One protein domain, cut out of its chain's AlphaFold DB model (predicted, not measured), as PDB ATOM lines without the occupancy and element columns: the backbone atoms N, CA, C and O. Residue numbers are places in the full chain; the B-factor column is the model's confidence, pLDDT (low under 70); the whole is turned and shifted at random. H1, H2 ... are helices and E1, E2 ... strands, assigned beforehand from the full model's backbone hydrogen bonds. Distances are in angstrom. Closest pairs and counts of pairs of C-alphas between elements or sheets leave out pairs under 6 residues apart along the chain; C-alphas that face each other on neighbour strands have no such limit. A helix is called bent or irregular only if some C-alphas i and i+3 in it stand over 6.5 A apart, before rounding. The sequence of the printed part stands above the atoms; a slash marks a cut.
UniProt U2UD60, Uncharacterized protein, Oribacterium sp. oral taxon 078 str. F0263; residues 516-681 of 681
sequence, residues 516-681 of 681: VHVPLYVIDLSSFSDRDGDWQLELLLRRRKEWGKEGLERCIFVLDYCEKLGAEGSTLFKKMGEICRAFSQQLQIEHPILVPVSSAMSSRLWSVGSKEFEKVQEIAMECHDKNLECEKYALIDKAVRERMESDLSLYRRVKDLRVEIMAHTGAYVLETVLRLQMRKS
ATOM      1  N   VAL A 516     -46.607  21.775  12.830       40.62
ATOM      2  CA  VAL A 516     -46.133  20.986  11.679       40.62
ATOM      3  C   VAL A 516     -45.450  19.736  12.222       40.62
ATOM      4  O   VAL A 516     -44.290  19.791  12.623       40.62
ATOM      5  N   HIS A 517     -46.174  18.618  12.268       51.31
ATOM      6  CA  HIS A 517     -45.649  17.336  12.740       51.31
ATOM      7  C   HIS A 517     -45.187  16.474  11.559       51.31
ATOM      8  O   HIS A 517     -46.003  16.087  10.721       51.31
ATOM      9  N   VAL A 518     -43.894  16.135  11.506       53.16
ATOM     10  CA  VAL A 518     -43.322  15.220  10.507       53.16
ATOM     11  C   VAL A 518     -43.025  13.863  11.165       53.16
ATOM     12  O   VAL A 518     -42.048  13.745  11.908       53.16
ATOM     13  N   PRO A 519     -43.849  12.825  10.928       59.31
ATOM     14  CA  PRO A 519     -43.616  11.498  11.482       59.31
ATOM     15  C   PRO A 519     -42.560  10.732  10.672       59.31
ATOM     16  O   PRO A 519     -42.767  10.406   9.503       59.31
ATOM     17  N   LEU A 520     -41.439  10.406  11.311       63.75
ATOM     18  CA  LEU A 520     -40.448   9.436  10.857       63.75
ATOM     19  C   LEU A 520     -40.804   8.057  11.412       63.75
ATOM     20  O   LEU A 520     -40.784   7.854  12.622       63.75
ATOM     21  N   TYR A 521     -41.087   7.091  10.548       73.69
ATOM     22  CA  TYR A 521     -41.369   5.720  10.964       73.69
ATOM     23  C   TYR A 521     -40.228   4.796  10.548       73.69
ATOM     24  O   TYR A 521     -40.021   4.531   9.367       73.69
ATOM     25  N   VAL A 522     -39.468   4.313  11.518       75.56
ATOM     26  CA  VAL A 522     -38.281   3.492  11.304       75.56
ATOM     27  C   VAL A 522     -38.673   2.031  11.130       75.56
ATOM     28  O   VAL A 522     -39.464   1.495  11.904       75.56
ATOM     29  N   ILE A 523     -38.094   1.372  10.132       82.44
ATOM     30  CA  ILE A 523     -38.267  -0.054   9.856       82.44
ATOM     31  C   ILE A 523     -36.878  -0.692   9.810       82.44
ATOM     32  O   ILE A 523     -35.996  -0.214   9.098       82.44
ATOM     33  N   ASP A 524     -36.688  -1.782  10.555       84.00
ATOM     34  CA  ASP A 524     -35.504  -2.631  10.430       84.00
ATOM     35  C   ASP A 524     -35.604  -3.422   9.129       84.00
ATOM     36  O   ASP A 524     -36.328  -4.422   9.037       84.00
ATOM     37  N   LEU A 525     -34.864  -2.977   8.120       84.69
ATOM     38  CA  LEU A 525     -34.948  -3.528   6.777       84.69
ATOM     39  C   LEU A 525     -34.479  -4.989   6.702       84.69
ATOM     40  O   LEU A 525     -34.937  -5.746   5.845       84.69
ATOM     41  N   SER A 526     -33.586  -5.409   7.600       82.31
ATOM     42  CA  SER A 526     -33.057  -6.777   7.607       82.31
ATOM     43  C   SER A 526     -34.071  -7.805   8.096       82.31
ATOM     44  O   SER A 526     -34.081  -8.937   7.608       82.31
ATOM     45  N   SER A 527     -34.924  -7.413   9.046       82.62
ATOM     46  CA  SER A 527     -35.865  -8.311   9.717       82.62
ATOM     47  C   SER A 527     -37.305  -8.164   9.234       82.62
ATOM     48  O   SER A 527     -38.107  -9.043   9.523       82.62
ATOM     49  N   PHE A 528     -37.622  -7.119   8.464       83.50
ATOM     50  CA  PHE A 528     -38.952  -6.912   7.893       83.50
ATOM     51  C   PHE A 528     -39.324  -7.992   6.868       83.50
ATOM     52  O   PHE A 528     -38.540  -8.300   5.963       83.50
ATOM     53  N   SER A 529     -40.546  -8.514   6.950       83.62
ATOM     54  CA  SER A 529     -41.152  -9.408   5.959       83.62
ATOM     55  C   SER A 529     -42.580  -8.978   5.617       83.62
ATOM     56  O   SER A 529     -43.326  -8.515   6.466       83.62
ATOM     57  N   ASP A 530     -42.988  -9.202   4.367       80.12
ATOM     58  CA  ASP A 530     -44.362  -9.024   3.881       80.12
ATOM     59  C   ASP A 530     -45.304 -10.197   4.224       80.12
ATOM     60  O   ASP A 530     -46.416 -10.276   3.701       80.12
ATOM     61  N   ARG A 531     -44.859 -11.140   5.062       84.44
ATOM     62  CA  ARG A 531     -45.634 -12.315   5.476       84.44
ATOM     63  C   ARG A 531     -46.499 -12.004   6.692       84.44
ATOM     64  O   ARG A 531     -46.107 -11.232   7.562       84.44
ATOM     65  N   ASP A 532     -47.632 -12.691   6.780       70.75
ATOM     66  CA  ASP A 532     -48.478 -12.665   7.973       70.75
ATOM     67  C   ASP A 532     -47.680 -13.137   9.203       70.75
ATOM     68  O   ASP A 532     -46.983 -14.156   9.147       70.75
ATOM     69  N   GLY A 533     -47.774 -12.393  10.309       69.19
ATOM     70  CA  GLY A 533     -47.019 -12.645  11.542       69.19
ATOM     71  C   GLY A 533     -45.702 -11.868  11.677       69.19
ATOM     72  O   GLY A 533     -45.003 -12.040  12.676       69.19
ATOM     73  N   ASP A 534     -45.335 -11.020  10.707       84.19
ATOM     74  CA  ASP A 534     -44.252 -10.051  10.898       84.19
ATOM     75  C   ASP A 534     -44.691  -8.942  11.865       84.19
ATOM     76  O   ASP A 534     -45.635  -8.195  11.609       84.19
ATOM     77  N   TRP A 535     -43.982  -8.816  12.985       76.44
ATOM     78  CA  TRP A 535     -44.360  -7.895  14.056       76.44
ATOM     79  C   TRP A 535     -44.259  -6.410  13.654       76.44
ATOM     80  O   TRP A 535     -44.996  -5.582  14.194       76.44
ATOM     81  N   GLN A 536     -43.373  -6.045  12.717       84.31
ATOM     82  CA  GLN A 536     -43.241  -4.660  12.242       84.31
ATOM     83  C   GLN A 536     -44.407  -4.304  11.318       84.31
ATOM     84  O   GLN A 536     -44.965  -3.208  11.409       84.31
ATOM     85  N   LEU A 537     -44.811  -5.243  10.463       81.06
ATOM     86  CA  LEU A 537     -45.978  -5.118   9.600       81.06
ATOM     87  C   LEU A 537     -47.285  -5.108  10.400       81.06
ATOM     88  O   LEU A 537     -48.156  -4.284  10.130       81.06
ATOM     89  N   GLU A 538     -47.407  -5.941  11.434       79.25
ATOM     90  CA  GLU A 538     -48.538  -5.904  12.370       79.25
ATOM     91  C   GLU A 538     -48.641  -4.556  13.090       79.25
ATOM     92  O   GLU A 538     -49.740  -4.008  13.227       79.25
ATOM     93  N   LEU A 539     -47.505  -3.977  13.493       71.81
ATOM     94  CA  LEU A 539     -47.464  -2.648  14.099       71.81
ATOM     95  C   LEU A 539     -47.926  -1.569  13.106       71.81
ATOM     96  O   LEU A 539     -48.768  -0.741  13.456       71.81
ATOM     97  N   LEU A 540     -47.471  -1.614  11.851       73.94
ATOM     98  CA  LEU A 540     -47.933  -0.706  10.792       73.94
ATOM     99  C   LEU A 540     -49.431  -0.870  10.498       73.94
ATOM    100  O   LEU A 540     -50.143   0.122  10.352       73.94
ATOM    101  N   LEU A 541     -49.943  -2.102  10.461       77.06
ATOM    102  CA  LEU A 541     -51.368  -2.393  10.278       77.06
ATOM    103  C   LEU A 541     -52.211  -1.898  11.459       77.06
ATOM    104  O   LEU A 541     -53.339  -1.438  11.266       77.06
ATOM    105  N   ARG A 542     -51.676  -1.951  12.681       69.94
ATOM    106  CA  ARG A 542     -52.309  -1.359  13.863       69.94
ATOM    107  C   ARG A 542     -52.330   0.163  13.768       69.94
ATOM    108  O   ARG A 542     -53.396   0.753  13.927       69.94
ATOM    109  N   ARG A 543     -51.210   0.795  13.412       65.75
ATOM    110  CA  ARG A 543     -51.143   2.249  13.186       65.75
ATOM    111  C   ARG A 543     -52.054   2.701  12.061       65.75
ATOM    112  O   ARG A 543     -52.702   3.727  12.185       65.75
ATOM    113  N   ARG A 544     -52.219   1.889  11.021       70.19
ATOM    114  CA  ARG A 544     -53.204   2.131   9.964       70.19
ATOM    115  C   ARG A 544     -54.637   2.184  10.497       70.19
ATOM    116  O   ARG A 544     -55.425   3.000  10.029       70.19
ATOM    117  N   LYS A 545     -54.987   1.320  11.456       66.88
ATOM    118  CA  LYS A 545     -56.306   1.337  12.113       66.88
ATOM    119  C   LYS A 545     -56.475   2.555  13.021       66.88
ATOM    120  O   LYS A 545     -57.575   3.085  13.099       66.88
ATOM    121  N   GLU A 546     -55.407   2.977  13.695       57.94
ATOM    122  CA  GLU A 546     -55.423   4.090  14.652       57.94
ATOM    123  C   GLU A 546     -55.388   5.468  13.970       57.94
ATOM    124  O   GLU A 546     -56.133   6.362  14.357       57.94
ATOM    125  N   TRP A 547     -54.536   5.653  12.960       61.44
ATOM    126  CA  TRP A 547     -54.271   6.942  12.302       61.44
ATOM    127  C   TRP A 547     -54.974   7.095  10.948       61.44
ATOM    128  O   TRP A 547     -54.956   8.169  10.350       61.44
ATOM    129  N   GLY A 548     -55.589   6.023  10.443       63.28
ATOM    130  CA  GLY A 548     -56.158   5.988   9.102       63.28
ATOM    131  C   GLY A 548     -55.096   5.964   7.994       63.28
ATOM    132  O   GLY A 548     -53.888   6.015   8.233       63.28
ATOM    133  N   LYS A 549     -55.561   5.867   6.743       67.69
ATOM    134  CA  LYS A 549     -54.696   5.836   5.549       67.69
ATOM    135  C   LYS A 549     -53.906   7.142   5.382       67.69
ATOM    136  O   LYS A 549     -52.694   7.091   5.209       67.69
ATOM    137  N   GLU A 550     -54.577   8.284   5.530       65.38
ATOM    138  CA  GLU A 550     -53.964   9.612   5.386       65.38
ATOM    139  C   GLU A 550     -52.861   9.879   6.421       65.38
ATOM    140  O   GLU A 550     -51.879  10.551   6.116       65.38
ATOM    141  N   GLY A 551     -52.986   9.339   7.641       63.84
ATOM    142  CA  GLY A 551     -51.966   9.494   8.680       63.84
ATOM    143  C   GLY A 551     -50.653   8.797   8.322       63.84
ATOM    144  O   GLY A 551     -49.577   9.365   8.504       63.84
ATOM    145  N   LEU A 552     -50.729   7.592   7.749       64.31
ATOM    146  CA  LEU A 552     -49.543   6.874   7.277       64.31
ATOM    147  C   LEU A 552     -48.980   7.446   5.968       64.31
ATOM    148  O   LEU A 552     -47.769   7.415   5.777       64.31
ATOM    149  N   GLU A 553     -49.812   8.010   5.091       68.56
ATOM    150  CA  GLU A 553     -49.355   8.694   3.866       68.56
ATOM    151  C   GLU A 553     -48.535   9.961   4.152       68.56
ATOM    152  O   GLU A 553     -47.707  10.356   3.333       68.56
ATOM    153  N   ARG A 554     -48.714  10.569   5.332       67.62
ATOM    154  CA  ARG A 554     -47.912  11.707   5.814       67.62
ATOM    155  C   ARG A 554     -46.570  11.295   6.433       67.62
ATOM    156  O   ARG A 554     -45.759  12.166   6.738       67.62
ATOM    157  N   CYS A 555     -46.332   9.999   6.645       70.31
ATOM    158  CA  CYS A 555     -45.098   9.505   7.253       70.31
ATOM    159  C   CYS A 555     -43.954   9.410   6.239       70.31
ATOM    160  O   CYS A 555     -44.136   9.018   5.086       70.31
ATOM    161  N   ILE A 556     -42.742   9.692   6.713       79.69
ATOM    162  CA  ILE A 556     -41.501   9.313   6.041       79.69
ATOM    163  C   ILE A 556     -41.051   7.994   6.664       79.69
ATOM    164  O   ILE A 556     -40.757   7.936   7.859       79.69
ATOM    165  N   PHE A 557     -40.978   6.929   5.873       86.31
ATOM    166  CA  PHE A 557     -40.539   5.629   6.363       86.31
ATOM    167  C   PHE A 557     -39.031   5.481   6.173       86.31
ATOM    168  O   PHE A 557     -38.530   5.457   5.046       86.31
ATOM    169  N   VAL A 558     -38.309   5.392   7.285       87.56
ATOM    170  CA  VAL A 558     -36.849   5.286   7.337       87.56
ATOM    171  C   VAL A 558     -36.476   3.810   7.405       87.56
ATOM    172  O   VAL A 558     -36.722   3.152   8.413       87.56
ATOM    173  N   LEU A 559     -35.910   3.268   6.329       91.06
ATOM    174  CA  LEU A 559     -35.564   1.849   6.231       91.06
ATOM    175  C   LEU A 559     -34.099   1.666   6.627       91.06
ATOM    176  O   LEU A 559     -33.206   1.734   5.783       91.06
ATOM    177  N   ASP A 560     -33.856   1.502   7.923       86.69
ATOM    178  CA  ASP A 560     -32.505   1.450   8.479       86.69
ATOM    179  C   ASP A 560     -31.924   0.028   8.429       86.69
ATOM    180  O   ASP A 560     -32.648  -0.957   8.237       86.69
ATOM    181  N   TYR A 561     -30.615  -0.086   8.662       84.81
ATOM    182  CA  TYR A 561     -29.863  -1.344   8.721       84.81
ATOM    183  C   TYR A 561     -29.637  -2.014   7.352       84.81
ATOM    184  O   TYR A 561     -29.479  -3.237   7.247       84.81
ATOM    185  N   CYS A 562     -29.603  -1.216   6.281       85.00
ATOM    186  CA  CYS A 562     -29.376  -1.701   4.921       85.00
ATOM    187  C   CYS A 562     -27.959  -2.271   4.704       85.00
ATOM    188  O   CYS A 562     -27.795  -3.167   3.881       85.00
ATOM    189  N   GLU A 563     -26.956  -1.870   5.492       81.56
ATOM    190  CA  GLU A 563     -25.563  -2.340   5.383       81.56
ATOM    191  C   GLU A 563     -25.351  -3.813   5.772       81.56
ATOM    192  O   GLU A 563     -24.244  -4.342   5.648       81.56
ATOM    193  N   LYS A 564     -26.384  -4.460   6.321       79.31
ATOM    194  CA  LYS A 564     -26.378  -5.878   6.709       79.31
ATOM    195  C   LYS A 564     -27.044  -6.785   5.680       79.31
ATOM    196  O   LYS A 564     -26.931  -8.006   5.796       79.31
ATOM    197  N   LEU A 565     -27.705  -6.212   4.679       72.38
ATOM    198  CA  LEU A 565     -28.111  -6.929   3.479       72.38
ATOM    199  C   LEU A 565     -26.816  -7.146   2.679       72.38
ATOM    200  O   LEU A 565     -26.155  -6.178   2.333       72.38
ATOM    201  N   GLY A 566     -26.355  -8.393   2.537       58.72
ATOM    202  CA  GLY A 566     -25.008  -8.693   2.023       58.72
ATOM    203  C   GLY A 566     -24.681  -8.082   0.647       58.72
ATOM    204  O   GLY A 566     -25.567  -7.629  -0.066       58.72
ATOM    205  N   ALA A 567     -23.404  -8.146   0.247       54.31
ATOM    206  CA  ALA A 567     -22.815  -7.495  -0.940       54.31
ATOM    207  C   ALA A 567     -23.442  -7.836  -2.316       54.31
ATOM    208  O   ALA A 567     -23.042  -7.287  -3.342       54.31
ATOM    209  N   GLU A 568     -24.432  -8.725  -2.382       49.06
ATOM    210  CA  GLU A 568     -25.193  -8.937  -3.609       49.06
ATOM    211  C   GLU A 568     -26.291  -7.869  -3.714       49.06
ATOM    212  O   GLU A 568     -27.325  -7.953  -3.046       49.06
ATOM    213  N   GLY A 569     -26.105  -6.884  -4.602       47.72
ATOM    214  CA  GLY A 569     -27.065  -5.802  -4.891       47.72
ATOM    215  C   GLY A 569     -28.484  -6.250  -5.299       47.72
ATOM    216  O   GLY A 569     -29.392  -5.429  -5.417       47.72
ATOM    217  N   SER A 570     -28.710  -7.558  -5.457       53.69
ATOM    218  CA  SER A 570     -30.024  -8.191  -5.598       53.69
ATOM    219  C   SER A 570     -30.860  -8.155  -4.305       53.69
ATOM    220  O   SER A 570     -32.084  -8.263  -4.370       53.69
ATOM    221  N   THR A 571     -30.239  -7.977  -3.132       70.06
ATOM    222  CA  THR A 571     -30.896  -8.121  -1.819       70.06
ATOM    223  C   THR A 571     -31.622  -6.861  -1.340       70.06
ATOM    224  O   THR A 571     -32.777  -6.975  -0.927       70.06
ATOM    225  N   LEU A 572     -31.028  -5.665  -1.463       76.81
ATOM    226  CA  LEU A 572     -31.701  -4.396  -1.133       76.81
ATOM    227  C   LEU A 572     -32.885  -4.134  -2.070       76.81
ATOM    228  O   LEU A 572     -33.989  -3.863  -1.607       76.81
ATOM    229  N   PHE A 573     -32.700  -4.317  -3.380       79.19
ATOM    230  CA  PHE A 573     -33.786  -4.206  -4.359       79.19
ATOM    231  C   PHE A 573     -34.939  -5.178  -4.061       79.19
ATOM    232  O   PHE A 573     -36.110  -4.796  -4.088       79.19
ATOM    233  N   LYS A 574     -34.621  -6.434  -3.720       80.75
ATOM    234  CA  LYS A 574     -35.624  -7.435  -3.341       80.75
ATOM    235  C   LYS A 574     -36.358  -7.049  -2.054       80.75
ATOM    236  O   LYS A 574     -37.580  -7.175  -2.011       80.75
ATOM    237  N   LYS A 575     -35.646  -6.530  -1.048       84.75
ATOM    238  CA  LYS A 575     -36.241  -6.028   0.200       84.75
ATOM    239  C   LYS A 575     -37.135  -4.814  -0.019       84.75
ATOM    240  O   LYS A 575     -38.240  -4.778   0.514       84.75
ATOM    241  N   MET A 576     -36.726  -3.882  -0.876       84.62
ATOM    242  CA  MET A 576     -37.588  -2.785  -1.317       84.62
ATOM    243  C   MET A 576     -38.851  -3.319  -1.999       84.62
ATOM    244  O   MET A 576     -39.946  -2.859  -1.703       84.62
ATOM    245  N   GLY A 577     -38.734  -4.346  -2.847       82.25
ATOM    246  CA  GLY A 577     -39.886  -5.014  -3.458       82.25
ATOM    247  C   GLY A 577     -40.816  -5.712  -2.455       82.25
ATOM    248  O   GLY A 577     -42.029  -5.711  -2.648       82.25
ATOM    249  N   GLU A 578     -40.281  -6.307  -1.384       85.12
ATOM    250  CA  GLU A 578     -41.061  -6.856  -0.259       85.12
ATOM    251  C   GLU A 578     -41.833  -5.749   0.473       85.12
ATOM    252  O   GLU A 578     -43.049  -5.858   0.636       85.12
ATOM    253  N   ILE A 579     -41.171  -4.641   0.814       86.00
ATOM    254  CA  ILE A 579     -41.811  -3.491   1.469       86.00
ATOM    255  C   ILE A 579     -42.883  -2.871   0.575       86.00
ATOM    256  O   ILE A 579     -44.013  -2.693   1.018       86.00
ATOM    257  N   CYS A 580     -42.593  -2.605  -0.698       83.38
ATOM    258  CA  CYS A 580     -43.572  -2.031  -1.622       83.38
ATOM    259  C   CYS A 580     -44.821  -2.911  -1.763       83.38
ATOM    260  O   CYS A 580     -45.935  -2.390  -1.830       83.38
ATOM    261  N   ARG A 581     -44.663  -4.244  -1.773       84.69
ATOM    262  CA  ARG A 581     -45.798  -5.176  -1.798       84.69
ATOM    263  C   ARG A 581     -46.611  -5.108  -0.511       84.69
ATOM    264  O   ARG A 581     -47.830  -4.993  -0.604       84.69
ATOM    265  N   ALA A 582     -45.972  -5.091   0.658       84.88
ATOM    266  CA  ALA A 582     -46.669  -4.914   1.932       84.88
ATOM    267  C   ALA A 582     -47.431  -3.573   1.989       84.88
ATOM    268  O   ALA A 582     -48.611  -3.535   2.346       84.88
ATOM    269  N   PHE A 583     -46.802  -2.481   1.547       85.81
ATOM    270  CA  PHE A 583     -47.407  -1.149   1.532       85.81
ATOM    271  C   PHE A 583     -48.595  -1.049   0.572       85.81
ATOM    272  O   PHE A 583     -49.648  -0.545   0.953       85.81
ATOM    273  N   SER A 584     -48.468  -1.585  -0.642       82.94
ATOM    274  CA  SER A 584     -49.534  -1.537  -1.646       82.94
ATOM    275  C   SER A 584     -50.675  -2.515  -1.338       82.94
ATOM    276  O   SER A 584     -51.842  -2.135  -1.389       82.94
ATOM    277  N   GLN A 585     -50.369  -3.765  -0.979       84.25
ATOM    278  CA  GLN A 585     -51.381  -4.820  -0.846       84.25
ATOM    279  C   GLN A 585     -52.033  -4.844   0.539       84.25
ATOM    280  O   GLN A 585     -53.247  -5.024   0.637       84.25
ATOM    281  N   GLN A 586     -51.253  -4.647   1.606       86.69
ATOM    282  CA  GLN A 586     -51.745  -4.776   2.980       86.69
ATOM    283  C   GLN A 586     -52.021  -3.423   3.638       86.69
ATOM    284  O   GLN A 586     -53.036  -3.281   4.319       86.69
ATOM    285  N   LEU A 587     -51.181  -2.405   3.411       80.56
ATOM    286  CA  LEU A 587     -51.406  -1.045   3.931       80.56
ATOM    287  C   LEU A 587     -52.203  -0.146   2.968       80.56
ATOM    288  O   LEU A 587     -52.709   0.887   3.397       80.56
ATOM    289  N   GLN A 588     -52.388  -0.553   1.706       82.94
ATOM    290  CA  GLN A 588     -53.090   0.205   0.651       82.94
ATOM    291  C   GLN A 588     -52.600   1.659   0.501       82.94
ATOM    292  O   GLN A 588     -53.397   2.569   0.249       82.94
ATOM    293  N   ILE A 589     -51.291   1.859   0.662       79.31
ATOM    294  CA  ILE A 589     -50.582   3.119   0.424       79.31
ATOM    295  C   ILE A 589     -49.915   3.009  -0.948       79.31
ATOM    296  O   ILE A 589     -49.030   2.175  -1.145       79.31
ATOM    297  N   GLU A 590     -50.358   3.819  -1.908       72.56
ATOM    298  CA  GLU A 590     -49.908   3.714  -3.306       72.56
ATOM    299  C   GLU A 590     -48.571   4.421  -3.556       72.56
ATOM    300  O   GLU A 590     -47.761   3.952  -4.359       72.56
ATOM    301  N   HIS A 591     -48.312   5.520  -2.843       77.25
ATOM    302  CA  HIS A 591     -47.133   6.368  -3.042       77.25
ATOM    303  C   HIS A 591     -46.416   6.685  -1.716       77.25
ATOM    304  O   HIS A 591     -46.369   7.845  -1.307       77.25
ATOM    305  N   PRO A 592     -45.877   5.675  -1.007       80.75
ATOM    306  CA  PRO A 592     -45.175   5.910   0.249       80.75
ATOM    307  C   PRO A 592     -43.828   6.610   0.026       80.75
ATOM    308  O   PRO A 592     -43.134   6.342  -0.957       80.75
ATOM    309  N   ILE A 593     -43.425   7.442   0.989       83.50
ATOM    310  CA  ILE A 593     -42.071   7.998   1.053       83.50
ATOM    311  C   ILE A 593     -41.182   6.992   1.787       83.50
ATOM    312  O   ILE A 593     -41.242   6.894   3.012       83.50
ATOM    313  N   LEU A 594     -40.373   6.235   1.046       87.00
ATOM    314  CA  LEU A 594     -39.474   5.220   1.602       87.00
ATOM    315  C   LEU A 594     -38.023   5.651   1.405       87.00
ATOM    316  O   LEU A 594     -37.560   5.766   0.268       87.00
ATOM    317  N   VAL A 595     -37.292   5.853   2.498       91.12
ATOM    318  CA  VAL A 595     -35.891   6.280   2.463       91.12
ATOM    319  C   VAL A 595     -35.019   5.214   3.126       91.12
ATOM    320  O   VAL A 595     -35.016   5.122   4.355       91.12
ATOM    321  N   PRO A 596     -34.293   4.385   2.353       89.81
ATOM    322  CA  PRO A 596     -33.295   3.493   2.918       89.81
ATOM    323  C   PRO A 596     -32.123   4.292   3.470       89.81
ATOM    324  O   PRO A 596     -31.661   5.238   2.833       89.81
ATOM    325  N   VAL A 597     -31.660   3.914   4.660       90.12
ATOM    326  CA  VAL A 597     -30.531   4.556   5.333       90.12
ATOM    327  C   VAL A 597     -29.627   3.524   5.994       90.12
ATOM    328  O   VAL A 597     -30.074   2.458   6.416       90.12
ATOM    329  N   SER A 598     -28.349   3.865   6.121       89.56
ATOM    330  CA  SER A 598     -27.417   3.181   7.012       89.56
ATOM    331  C   SER A 598     -26.993   4.141   8.113       89.56
ATOM    332  O   SER A 598     -25.937   4.776   8.032       89.56
ATOM    333  N   SER A 599     -27.798   4.241   9.173       77.56
ATOM    334  CA  SER A 599     -27.492   5.150  10.285       77.56
ATOM    335  C   SER A 599     -26.154   4.812  10.952       77.56
ATOM    336  O   SER A 599     -25.458   5.709  11.433       77.56
ATOM    337  N   ALA A 600     -25.738   3.541  10.921       78.38
ATOM    338  CA  ALA A 600     -24.449   3.079  11.423       78.38
ATOM    339  C   ALA A 600     -23.263   3.584  10.583       78.38
ATOM    340  O   ALA A 600     -22.278   4.064  11.150       78.38
ATOM    341  N   MET A 601     -23.333   3.494   9.246       79.81
ATOM    342  CA  MET A 601     -22.271   4.011   8.371       79.81
ATOM    343  C   MET A 601     -22.229   5.542   8.399       79.81
ATOM    344  O   MET A 601     -21.144   6.108   8.533       79.81
ATOM    345  N   SER A 602     -23.386   6.215   8.382       76.38
ATOM    346  CA  SER A 602     -23.453   7.676   8.509       76.38
ATOM    347  C   SER A 602     -22.890   8.147   9.852       76.38
ATOM    348  O   SER A 602     -22.056   9.045   9.892       76.38
ATOM    349  N   SER A 603     -23.239   7.487  10.962       68.75
ATOM    350  CA  SER A 603     -22.688   7.821  12.288       68.75
ATOM    351  C   SER A 603     -21.173   7.620  12.364       68.75
ATOM    352  O   SER A 603     -20.479   8.400  13.018       68.75
ATOM    353  N   ARG A 604     -20.635   6.596  11.682       72.94
ATOM    354  CA  ARG A 604     -19.185   6.395  11.559       72.94
ATOM    355  C   ARG A 604     -18.541   7.523  10.769       72.94
ATOM    356  O   ARG A 604     -17.572   8.081  11.270       72.94
ATOM    357  N   LEU A 605     -19.101   7.916   9.623       72.50
ATOM    358  CA  LEU A 605     -18.622   9.070   8.852       72.50
ATOM    359  C   LEU A 605     -18.558  10.336   9.723       72.50
ATOM    360  O   LEU A 605     -17.575  11.069   9.684       72.50
ATOM    361  N   TRP A 606     -19.554  10.533  10.588       65.25
ATOM    362  CA  TRP A 606     -19.643  11.655  11.532       65.25
ATOM    363  C   TRP A 606     -18.710  11.589  12.731       65.25
ATOM    364  O   TRP A 606     -18.524  12.588  13.425       65.25
ATOM    365  N   SER A 607     -18.131  10.428  13.012       63.28
ATOM    366  CA  SER A 607     -17.065  10.294  14.006       63.28
ATOM    367  C   SER A 607     -15.679  10.595  13.431       63.28
ATOM    368  O   SER A 607     -14.732  10.764  14.195       63.28
ATOM    369  N   VAL A 608     -15.564  10.682  12.100       58.81
ATOM    370  CA  VAL A 608     -14.312  10.935  11.388       58.81
ATOM    371  C   VAL A 608     -14.093  12.442  11.260       58.81
ATOM    372  O   VAL A 608     -14.884  13.159  10.639       58.81
ATOM    373  N   GLY A 609     -12.998  12.944  11.829       57.25
ATOM    374  CA  GLY A 609     -12.644  14.362  11.777       57.25
ATOM    375  C   GLY A 609     -12.415  14.847  10.342       57.25
ATOM    376  O   GLY A 609     -12.008  14.076   9.472       57.25
ATOM    377  N   SER A 610     -12.639  16.139  10.079       50.19
ATOM    378  CA  SER A 610     -12.509  16.757   8.741       50.19
ATOM    379  C   SER A 610     -11.142  16.542   8.069       50.19
ATOM    380  O   SER A 610     -11.025  16.649   6.852       50.19
ATOM    381  N   LYS A 611     -10.116  16.175   8.846       47.44
ATOM    382  CA  LYS A 611      -8.734  15.941   8.399       47.44
ATOM    383  C   LYS A 611      -8.359  14.454   8.251       47.44
ATOM    384  O   LYS A 611      -7.232  14.151   7.874       47.44
ATOM    385  N   GLU A 612      -9.278  13.524   8.518       66.69
ATOM    386  CA  GLU A 612      -9.050  12.068   8.500       66.69
ATOM    387  C   GLU A 612      -9.520  11.413   7.182       66.69
ATOM    388  O   GLU A 612     -10.372  10.525   7.166       66.69
ATOM    389  N   PHE A 613      -8.966  11.862   6.051       62.94
ATOM    390  CA  PHE A 613      -9.405  11.450   4.709       62.94
ATOM    391  C   PHE A 613      -9.308   9.936   4.447       62.94
ATOM    392  O   PHE A 613     -10.171   9.385   3.777       62.94
ATOM    393  N   GLU A 614      -8.324   9.242   5.021       69.25
ATOM    394  CA  GLU A 614      -8.172   7.787   4.851       69.25
ATOM    395  C   GLU A 614      -9.332   7.000   5.458       69.25
ATOM    396  O   GLU A 614      -9.809   6.046   4.856       69.25
ATOM    397  N   LYS A 615      -9.845   7.444   6.611       71.00
ATOM    398  CA  LYS A 615     -11.027   6.839   7.236       71.00
ATOM    399  C   LYS A 615     -12.290   7.129   6.427       71.00
ATOM    400  O   LYS A 615     -13.163   6.276   6.334       71.00
ATOM    401  N   VAL A 616     -12.386   8.315   5.816       74.06
ATOM    402  CA  VAL A 616     -13.474   8.637   4.876       74.06
ATOM    403  C   VAL A 616     -13.390   7.730   3.644       74.06
ATOM    404  O   VAL A 616     -14.401   7.177   3.234       74.06
ATOM    405  N   GLN A 617     -12.197   7.509   3.089       76.56
ATOM    406  CA  GLN A 617     -11.994   6.583   1.971       76.56
ATOM    407  C   GLN A 617     -12.290   5.128   2.342       76.56
ATOM    408  O   GLN A 617     -12.915   4.429   1.555       76.56
ATOM    409  N   GLU A 618     -11.899   4.678   3.534       80.69
ATOM    410  CA  GLU A 618     -12.230   3.345   4.049       80.69
ATOM    411  C   GLU A 618     -13.747   3.157   4.149       80.69
ATOM    412  O   GLU A 618     -14.278   2.151   3.689       80.69
ATOM    413  N   ILE A 619     -14.465   4.160   4.668       79.88
ATOM    414  CA  ILE A 619     -15.931   4.144   4.725       79.88
ATOM    415  C   ILE A 619     -16.536   4.166   3.316       79.88
ATOM    416  O   ILE A 619     -17.505   3.452   3.072       79.88
ATOM    417  N   ALA A 620     -15.976   4.936   2.379       79.50
ATOM    418  CA  ALA A 620     -16.436   4.961   0.989       79.50
ATOM    419  C   ALA A 620     -16.257   3.597   0.310       79.50
ATOM    420  O   ALA A 620     -17.182   3.106  -0.336       79.50
ATOM    421  N   MET A 621     -15.098   2.960   0.499       78.75
ATOM    422  CA  MET A 621     -14.825   1.608   0.012       78.75
ATOM    423  C   MET A 621     -15.773   0.595   0.647       78.75
ATOM    424  O   MET A 621     -16.352  -0.214  -0.063       78.75
ATOM    425  N   GLU A 622     -16.017   0.680   1.955       82.69
ATOM    426  CA  GLU A 622     -16.971  -0.192   2.641       82.69
ATOM    427  C   GLU A 622     -18.411   0.022   2.142       82.69
ATOM    428  O   GLU A 622     -19.168  -0.941   2.018       82.69
ATOM    429  N   CYS A 623     -18.799   1.260   1.816       82.44
ATOM    430  CA  CYS A 623     -20.093   1.549   1.195       82.44
ATOM    431  C   CYS A 623     -20.201   0.936  -0.204       82.44
ATOM    432  O   CYS A 623     -21.241   0.369  -0.539       82.44
ATOM    433  N   HIS A 624     -19.121   0.999  -0.983       81.56
ATOM    434  CA  HIS A 624     -19.041   0.379  -2.302       81.56
ATOM    435  C   HIS A 624     -19.084  -1.155  -2.224       81.56
ATOM    436  O   HIS A 624     -19.906  -1.774  -2.894       81.56
ATOM    437  N   ASP A 625     -18.284  -1.765  -1.345       79.38
ATOM    438  CA  ASP A 625     -18.222  -3.217  -1.132       79.38
ATOM    439  C   ASP A 625     -19.565  -3.789  -0.664       79.38
ATOM    440  O   ASP A 625     -19.929  -4.917  -0.998       79.38
ATOM    441  N   LYS A 626     -20.328  -3.006   0.104       78.44
ATOM    442  CA  LYS A 626     -21.682  -3.357   0.551       78.44
ATOM    443  C   LYS A 626     -22.782  -2.941  -0.424       78.44
ATOM    444  O   LYS A 626     -23.949  -3.198  -0.144       78.44
ATOM    445  N   ASN A 627     -22.437  -2.303  -1.542       79.00
ATOM    446  CA  ASN A 627     -23.373  -1.783  -2.537       79.00
ATOM    447  C   ASN A 627     -24.487  -0.904  -1.921       79.00
ATOM    448  O   ASN A 627     -25.664  -1.004  -2.282       79.00
ATOM    449  N   LEU A 628     -24.107  -0.059  -0.957       78.44
ATOM    450  CA  LEU A 628     -24.979   0.861  -0.223       78.44
ATOM    451  C   LEU A 628     -25.324   2.081  -1.083       78.44
ATOM    452  O   LEU A 628     -24.993   3.193  -0.726       78.44
ATOM    453  N   GLU A 629     -25.953   1.907  -2.238       83.69
ATOM    454  CA  GLU A 629     -26.379   3.026  -3.094       83.69
ATOM    455  C   GLU A 629     -27.812   3.459  -2.738       83.69
ATOM    456  O   GLU A 629     -28.719   3.409  -3.575       83.69
ATOM    457  N   CYS A 630     -28.058   3.796  -1.464       85.62
ATOM    458  CA  CYS A 630     -29.408   4.001  -0.920       85.62
ATOM    459  C   CYS A 630     -30.208   5.056  -1.693       85.62
ATOM    460  O   CYS A 630     -31.421   4.910  -1.871       85.62
ATOM    461  N   GLU A 631     -29.542   6.081  -2.222       84.19
ATOM    462  CA  GLU A 631     -30.166   7.140  -3.005       84.19
ATOM    463  C   GLU A 631     -30.867   6.635  -4.270       84.19
ATOM    464  O   GLU A 631     -31.894   7.189  -4.666       84.19
ATOM    465  N   LYS A 632     -30.383   5.543  -4.875       82.50
ATOM    466  CA  LYS A 632     -30.996   4.955  -6.078       82.50
ATOM    467  C   LYS A 632     -32.300   4.221  -5.772       82.50
ATOM    468  O   LYS A 632     -33.162   4.103  -6.646       82.50
ATOM    469  N   TYR A 633     -32.448   3.732  -4.542       84.00
ATOM    470  CA  TYR A 633     -33.573   2.902  -4.114       84.00
ATOM    471  C   TYR A 633     -34.660   3.682  -3.365       84.00
ATOM    472  O   TYR A 633     -35.765   3.165  -3.204       84.00
ATOM    473  N   ALA A 634     -34.384   4.916  -2.932       84.25
ATOM    474  CA  ALA A 634     -35.345   5.747  -2.212       84.25
ATOM    475  C   ALA A 634     -36.594   6.050  -3.058       84.25
ATOM    476  O   ALA A 634     -36.489   6.608  -4.150       84.25
ATOM    477  N   LEU A 635     -37.789   5.733  -2.559       80.88
ATOM    478  CA  LEU A 635     -39.053   6.110  -3.194       80.88
ATOM    479  C   LEU A 635     -39.495   7.462  -2.648       80.88
ATOM    480  O   LEU A 635     -39.991   7.571  -1.532       80.88
ATOM    481  N   ILE A 636     -39.250   8.499  -3.443       80.44
ATOM    482  CA  ILE A 636     -39.450   9.907  -3.100       80.44
ATOM    483  C   ILE A 636     -40.068  10.636  -4.294       80.44
ATOM    484  O   ILE A 636     -39.993  10.161  -5.429       80.44
ATOM    485  N   ASP A 637     -40.672  11.794  -4.038       74.69
ATOM    486  CA  ASP A 637     -41.288  12.621  -5.074       74.69
ATOM    487  C   ASP A 637     -40.279  13.022  -6.171       74.69
ATOM    488  O   ASP A 637     -39.098  13.268  -5.907       74.69
ATOM    489  N   LYS A 638     -40.749  13.078  -7.424       71.81
ATOM    490  CA  LYS A 638     -39.906  13.323  -8.601       71.81
ATOM    491  C   LYS A 638     -39.147  14.653  -8.512       71.81
ATOM    492  O   LYS A 638     -37.971  14.683  -8.859       71.81
ATOM    493  N   ALA A 639     -39.770  15.714  -7.999       66.25
ATOM    494  CA  ALA A 639     -39.114  17.011  -7.845       66.25
ATOM    495  C   ALA A 639     -38.012  16.970  -6.771       66.25
ATOM    496  O   ALA A 639     -36.981  17.628  -6.903       66.25
ATOM    497  N   VAL A 640     -38.201  16.160  -5.721       66.50
ATOM    498  CA  VAL A 640     -37.180  15.918  -4.686       66.50
ATOM    499  C   VAL A 640     -35.982  15.194  -5.292       66.50
ATOM    500  O   VAL A 640     -34.839  15.569  -5.039       66.50
ATOM    501  N   ARG A 641     -36.249  14.184  -6.126       77.12
ATOM    502  CA  ARG A 641     -35.213  13.410  -6.811       77.12
ATOM    503  C   ARG A 641     -34.408  14.259  -7.794       77.12
ATOM    504  O   ARG A 641     -33.188  14.210  -7.745       77.12
ATOM    505  N   GLU A 642     -35.062  15.061  -8.633       72.19
ATOM    506  CA  GLU A 642     -34.382  15.937  -9.603       72.19
ATOM    507  C   GLU A 642     -33.475  16.965  -8.909       72.19
ATOM    508  O   GLU A 642     -32.337  17.175  -9.329       72.19
ATOM    509  N   ARG A 643     -33.941  17.552  -7.797       66.31
ATOM    510  CA  ARG A 643     -33.132  18.461  -6.974       66.31
ATOM    511  C   ARG A 643     -31.909  17.760  -6.388       66.31
ATOM    512  O   ARG A 643     -30.795  18.249  -6.531       66.31
ATOM    513  N   MET A 644     -32.116  16.596  -5.776       73.31
ATOM    514  CA  MET A 644     -31.040  15.792  -5.203       73.31
ATOM    515  C   MET A 644     -30.005  15.392  -6.263       73.31
ATOM    516  O   MET A 644     -28.809  15.506  -6.022       73.31
ATOM    517  N   GLU A 645     -30.438  14.943  -7.443       74.44
ATOM    518  CA  GLU A 645     -29.541  14.565  -8.541       74.44
ATOM    519  C   GLU A 645     -28.752  15.765  -9.079       74.44
ATOM    520  O   GLU A 645     -27.563  15.622  -9.370       74.44
ATOM    521  N   SER A 646     -29.371  16.949  -9.153       70.19
ATOM    522  CA  SER A 646     -28.689  18.201  -9.497       70.19
ATOM    523  C   SER A 646     -27.583  18.525  -8.489       70.19
ATOM    524  O   SER A 646     -26.430  18.707  -8.888       70.19
ATOM    525  N   ASP A 647     -27.900  18.502  -7.194       61.69
ATOM    526  CA  ASP A 647     -26.944  18.787  -6.121       61.69
ATOM    527  C   ASP A 647     -25.797  17.762  -6.118       61.69
ATOM    528  O   ASP A 647     -24.621  18.121  -6.163       61.69
ATOM    529  N   LEU A 648     -26.112  16.463  -6.186       63.28
ATOM    530  CA  LEU A 648     -25.110  15.394  -6.260       63.28
ATOM    531  C   LEU A 648     -24.238  15.488  -7.517       63.28
ATOM    532  O   LEU A 648     -23.054  15.154  -7.468       63.28
ATOM    533  N   SER A 649     -24.781  15.959  -8.643       66.25
ATOM    534  CA  SER A 649     -23.991  16.188  -9.856       66.25
ATOM    535  C   SER A 649     -22.963  17.308  -9.672       66.25
ATOM    536  O   SER A 649     -21.849  17.196 -10.187       66.25
ATOM    537  N   LEU A 650     -23.304  18.344  -8.901       54.69
ATOM    538  CA  LEU A 650     -22.397  19.421  -8.519       54.69
ATOM    539  C   LEU A 650     -21.297  18.877  -7.598       54.69
ATOM    540  O   LEU A 650     -20.115  19.066  -7.882       54.69
ATOM    541  N   TYR A 651     -21.668  18.102  -6.574       56.28
ATOM    542  CA  TYR A 651     -20.724  17.505  -5.622       56.28
ATOM    543  C   TYR A 651     -19.756  16.511  -6.269       56.28
ATOM    544  O   TYR A 651     -18.569  16.496  -5.945       56.28
ATOM    545  N   ARG A 652     -20.214  15.745  -7.267       54.19
ATOM    546  CA  ARG A 652     -19.345  14.873  -8.077       54.19
ATOM    547  C   ARG A 652     -18.343  15.658  -8.928       54.19
ATOM    548  O   ARG A 652     -17.248  15.156  -9.174       54.19
ATOM    549  N   ARG A 653     -18.669  16.885  -9.359       51.31
ATOM    550  CA  ARG A 653     -17.726  17.763 -10.085       51.31
ATOM    551  C   ARG A 653     -16.637  18.313  -9.166       51.31
ATOM    552  O   ARG A 653     -15.483  18.345  -9.582       51.31
ATOM    553  N   VAL A 654     -16.983  18.678  -7.930       44.75
ATOM    554  CA  VAL A 654     -16.018  19.136  -6.905       44.75
ATOM    555  C   VAL A 654     -15.364  17.993  -6.114       44.75
ATOM    556  O   VAL A 654     -14.481  18.239  -5.299       44.75
ATOM    557  N   LYS A 655     -15.736  16.736  -6.404       57.19
ATOM    558  CA  LYS A 655     -15.194  15.501  -5.810       57.19
ATOM    559  C   LYS A 655     -15.294  15.451  -4.279       57.19
ATOM    560  O   LYS A 655     -14.365  14.995  -3.608       57.19
ATOM    561  N   ASP A 656     -16.426  15.890  -3.731       67.62
ATOM    562  CA  ASP A 656     -16.692  15.779  -2.295       67.62
ATOM    563  C   ASP A 656     -17.120  14.351  -1.918       67.62
ATOM    564  O   ASP A 656     -18.283  13.954  -2.040       67.62
ATOM    565  N   LEU A 657     -16.146  13.577  -1.439       70.38
ATOM    566  CA  LEU A 657     -16.335  12.183  -1.052       70.38
ATOM    567  C   LEU A 657     -17.257  12.019   0.169       70.38
ATOM    568  O   LEU A 657     -17.905  10.986   0.309       70.38
ATOM    569  N   ARG A 658     -17.339  13.009   1.069       73.94
ATOM    570  CA  ARG A 658     -18.212  12.910   2.251       73.94
ATOM    571  C   ARG A 658     -19.666  13.014   1.839       73.94
ATOM    572  O   ARG A 658     -20.466  12.188   2.270       73.94
ATOM    573  N   VAL A 659     -19.985  13.973   0.976       70.81
ATOM    574  CA  VAL A 659     -21.344  14.144   0.454       70.81
ATOM    575  C   VAL A 659     -21.763  12.934  -0.382       70.81
ATOM    576  O   VAL A 659     -22.890  12.457  -0.261       70.81
ATOM    577  N   GLU A 660     -20.839  12.363  -1.157       74.00
ATOM    578  CA  GLU A 660     -21.078  11.110  -1.881       74.00
ATOM    579  C   GLU A 660     -21.403   9.942  -0.929       74.00
ATOM    580  O   GLU A 660     -22.394   9.242  -1.130       74.00
ATOM    581  N   ILE A 661     -20.655   9.777   0.168       77.56
ATOM    582  CA  ILE A 661     -20.965   8.768   1.196       77.56
ATOM    583  C   ILE A 661     -22.294   9.069   1.899       77.56
ATOM    584  O   ILE A 661     -23.053   8.148   2.192       77.56
ATOM    585  N   MET A 662     -22.621  10.330   2.189       77.56
ATOM    586  CA  MET A 662     -23.916  10.690   2.784       77.56
ATOM    587  C   MET A 662     -25.090  10.343   1.867       77.56
ATOM    588  O   MET A 662     -26.149   9.947   2.356       77.56
ATOM    589  N   ALA A 663     -24.911  10.478   0.552       80.44
ATOM    590  CA  ALA A 663     -25.893  10.060  -0.440       80.44
ATOM    591  C   ALA A 663     -26.046   8.535  -0.447       80.44
ATOM    592  O   ALA A 663     -27.151   8.034  -0.244       80.44
ATOM    593  N   HIS A 664     -24.926   7.817  -0.553       84.00
ATOM    594  CA  HIS A 664     -24.873   6.355  -0.516       84.00
ATOM    595  C   HIS A 664     -25.472   5.778   0.770       84.00
ATOM    596  O   HIS A 664     -26.314   4.886   0.748       84.00
ATOM    597  N   THR A 665     -25.171   6.361   1.922       86.81
ATOM    598  CA  THR A 665     -25.765   5.939   3.198       86.81
ATOM    599  C   THR A 665     -27.217   6.389   3.389       86.81
ATOM    600  O   THR A 665     -27.816   6.041   4.401       86.81
ATOM    601  N   GLY A 666     -27.804   7.146   2.455       83.19
ATOM    602  CA  GLY A 666     -29.193   7.613   2.507       83.19
ATOM    603  C   GLY A 666     -29.444   8.805   3.435       83.19
ATOM    604  O   GLY A 666     -30.550   9.347   3.449       83.19
ATOM    605  N   ALA A 667     -28.430   9.263   4.176       79.75
ATOM    606  CA  ALA A 667     -28.535  10.390   5.101       79.75
ATOM    607  C   ALA A 667     -28.913  11.697   4.385       79.75
ATOM    608  O   ALA A 667     -29.845  12.379   4.810       79.75
ATOM    609  N   TYR A 668     -28.257  11.996   3.256       76.81
ATOM    610  CA  TYR A 668     -28.548  13.191   2.451       76.81
ATOM    611  C   TYR A 668     -29.973  13.170   1.877       76.81
ATOM    612  O   TYR A 668     -30.663  14.190   1.799       76.81
ATOM    613  N   VAL A 669     -30.451  11.979   1.507       80.81
ATOM    614  CA  VAL A 669     -31.803  11.783   0.970       80.81
ATOM    615  C   VAL A 669     -32.848  12.027   2.052       80.81
ATOM    616  O   VAL A 669     -33.808  12.764   1.825       80.81
ATOM    617  N   LEU A 670     -32.646  11.447   3.240       81.19
ATOM    618  CA  LEU A 670     -33.555  11.620   4.369       81.19
ATOM    619  C   LEU A 670     -33.638  13.088   4.789       81.19
ATOM    620  O   LEU A 670     -34.736  13.604   4.991       81.19
ATOM    621  N   GLU A 671     -32.495  13.765   4.866       71.88
ATOM    622  CA  GLU A 671     -32.419  15.198   5.142       71.88
ATOM    623  C   GLU A 671     -33.226  16.010   4.123       71.88
ATOM    624  O   GLU A 671     -34.075  16.823   4.497       71.88
ATOM    625  N   THR A 672     -32.990  15.781   2.831       68.69
ATOM    626  CA  THR A 672     -33.639  16.540   1.754       68.69
ATOM    627  C   THR A 672     -35.160  16.367   1.795       68.69
ATOM    628  O   THR A 672     -35.910  17.342   1.684       68.69
ATOM    629  N   VAL A 673     -35.634  15.139   2.023       72.25
ATOM    630  CA  VAL A 673     -37.062  14.824   2.182       72.25
ATOM    631  C   VAL A 673     -37.642  15.516   3.418       72.25
ATOM    632  O   VAL A 673     -38.687  16.160   3.319       72.25
ATOM    633  N   LEU A 674     -36.964  15.430   4.566       65.19
ATOM    634  CA  LEU A 674     -37.382  16.059   5.822       65.19
ATOM    635  C   LEU A 674     -37.512  17.577   5.689       65.19
ATOM    636  O   LEU A 674     -38.547  18.139   6.050       65.19
ATOM    637  N   ARG A 675     -36.497  18.244   5.125       61.38
ATOM    638  CA  ARG A 675     -36.503  19.699   4.909       61.38
ATOM    639  C   ARG A 675     -37.679  20.134   4.041       61.38
ATOM    640  O   ARG A 675     -38.275  21.175   4.299       61.38
ATOM    641  N   LEU A 676     -38.026  19.353   3.020       62.22
ATOM    642  CA  LEU A 676     -39.148  19.665   2.138       62.22
ATOM    643  C   LEU A 676     -40.501  19.402   2.802       62.22
ATOM    644  O   LEU A 676     -41.411  20.207   2.623       62.22
ATOM    645  N   GLN A 677     -40.636  18.348   3.608       62.09
ATOM    646  CA  GLN A 677     -41.869  18.085   4.362       62.09
ATOM    647  C   GLN A 677     -42.129  19.151   5.432       62.09
ATOM    648  O   GLN A 677     -43.251  19.641   5.555       62.09
ATOM    649  N   MET A 678     -41.079  19.615   6.115       55.06
ATOM    650  CA  MET A 678     -41.175  20.733   7.061       55.06
ATOM    651  C   MET A 678     -41.553  22.072   6.402       55.06
ATOM    652  O   MET A 678     -42.026  22.968   7.095       55.06
ATOM    653  N   ARG A 679     -41.335  22.232   5.085       53.38
ATOM    654  CA  ARG A 679     -41.699  23.438   4.312       53.38
ATOM    655  C   ARG A 679     -43.101  23.380   3.697       53.38
ATOM    656  O   ARG A 679     -43.649  24.430   3.388       53.38
ATOM    657  N   LYS A 680     -43.654  22.183   3.475       48.81
ATOM    658  CA  LYS A 680     -44.949  21.968   2.798       48.81
ATOM    659  C   LYS A 680     -46.183  22.158   3.702       48.81
ATOM    660  O   LYS A 680     -47.286  22.106   3.166       48.81
ATOM    661  N   SER A 681     -46.011  22.345   5.018       41.50
ATOM    662  CA  SER A 681     -47.096  22.303   6.022       41.50
ATOM    663  C   SER A 681     -47.387  23.644   6.692       41.50
ATOM    664  O   SER A 681     -46.407  24.332   7.066       41.50
TER     665      SER A 681
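What this domain is: This is residues 516 to 681 of the 681 residues of an uncharacterized protein of Oribacterium sp. oral taxon 078 str. F0263 (UniProt U2UD60). Picture a small sheet of three parallel strands, E1 to E3, with H8 running along one face and H1 and H2 only grazing the sheet. Beyond it, the helices H3, H4 and H6 gather round the short helix H7; H1 lies at one end of the longest axis and the hairpin of H3 and H4 at the other. The printed part has 166 residues, with eight named helices and three named strands in the order E1 H1 E2 H2 E3 H3 H4 H5 H6 H7 H8; the sheet's order is E1 E2 E3, and the class is mostly helix. The whole is compact, with a radius of gyration of the C-alphas of 16.3 A and spans of 50 by 35 by 24 A.

Where its parts are: Find C-alpha 516 at (-46.133, 20.986, 11.679); from there E1, residues 516 to 524, runs 25.9 A. Its sheet also holds E2, residues 556 to 560, and E3, residues 593 to 596. H1, residues 535 to 553, is irregular: C-alphas 546 and 549 are 9.3 A apart, with a kink of 116 degrees near residue 547. H2, residues 570 to 586, is 23.6 A long. Next look for H3 at 599 to 607, H4 at 613 to 625, H5 at 630 to 633, H6 at 638 to 654, 24.6 A long, and H7 at 657 to 664. H8, residues 667 to 679, runs 18.6 A to C-alpha 679 at (-41.699, 23.438, 4.312).

How they stand to each other: Start at the sheet, where N 521 and O 556 of E1 and E2 are 2.8 A apart and N 557 and O 593 of E2 and E3 are 2.9 A apart, within hydrogen-bond range. E1, H1, E2 and E2, H2, E3 are strand-helix-strand units, parallel neighbour strands with a helix between, both with right-handed crossovers. H8 makes two layers with the sheet, a helix on one face, at a height over the sheet of 8.5 A. H5 only grazes the sheet. H7 is the hub: it touches H4 at a shallow tilt of 28 degrees, the same way, closest at the C-alphas of Ala 620 and Ile 661, 5.9 A. H6 and H7 form a helical hairpin, closest at the C-alphas of Tyr 651 and Val 659, 7.0 A. Every O i to N i+4 pair is within hydrogen-bond range in H2, H3, H4, H6, H7 and H8, and 11 of 15 in H1; H5 is too short for one.

The domain as a whole: The C-alphas farthest apart, of Lys 545 and Lys 611, are 49.9 A apart. The printed part has no cut, and no link is long. Mean pLDDT of the printed part is 73.3; 55 residues are under 70, among them 545 to 554, 647 to 656 and 674 to 681.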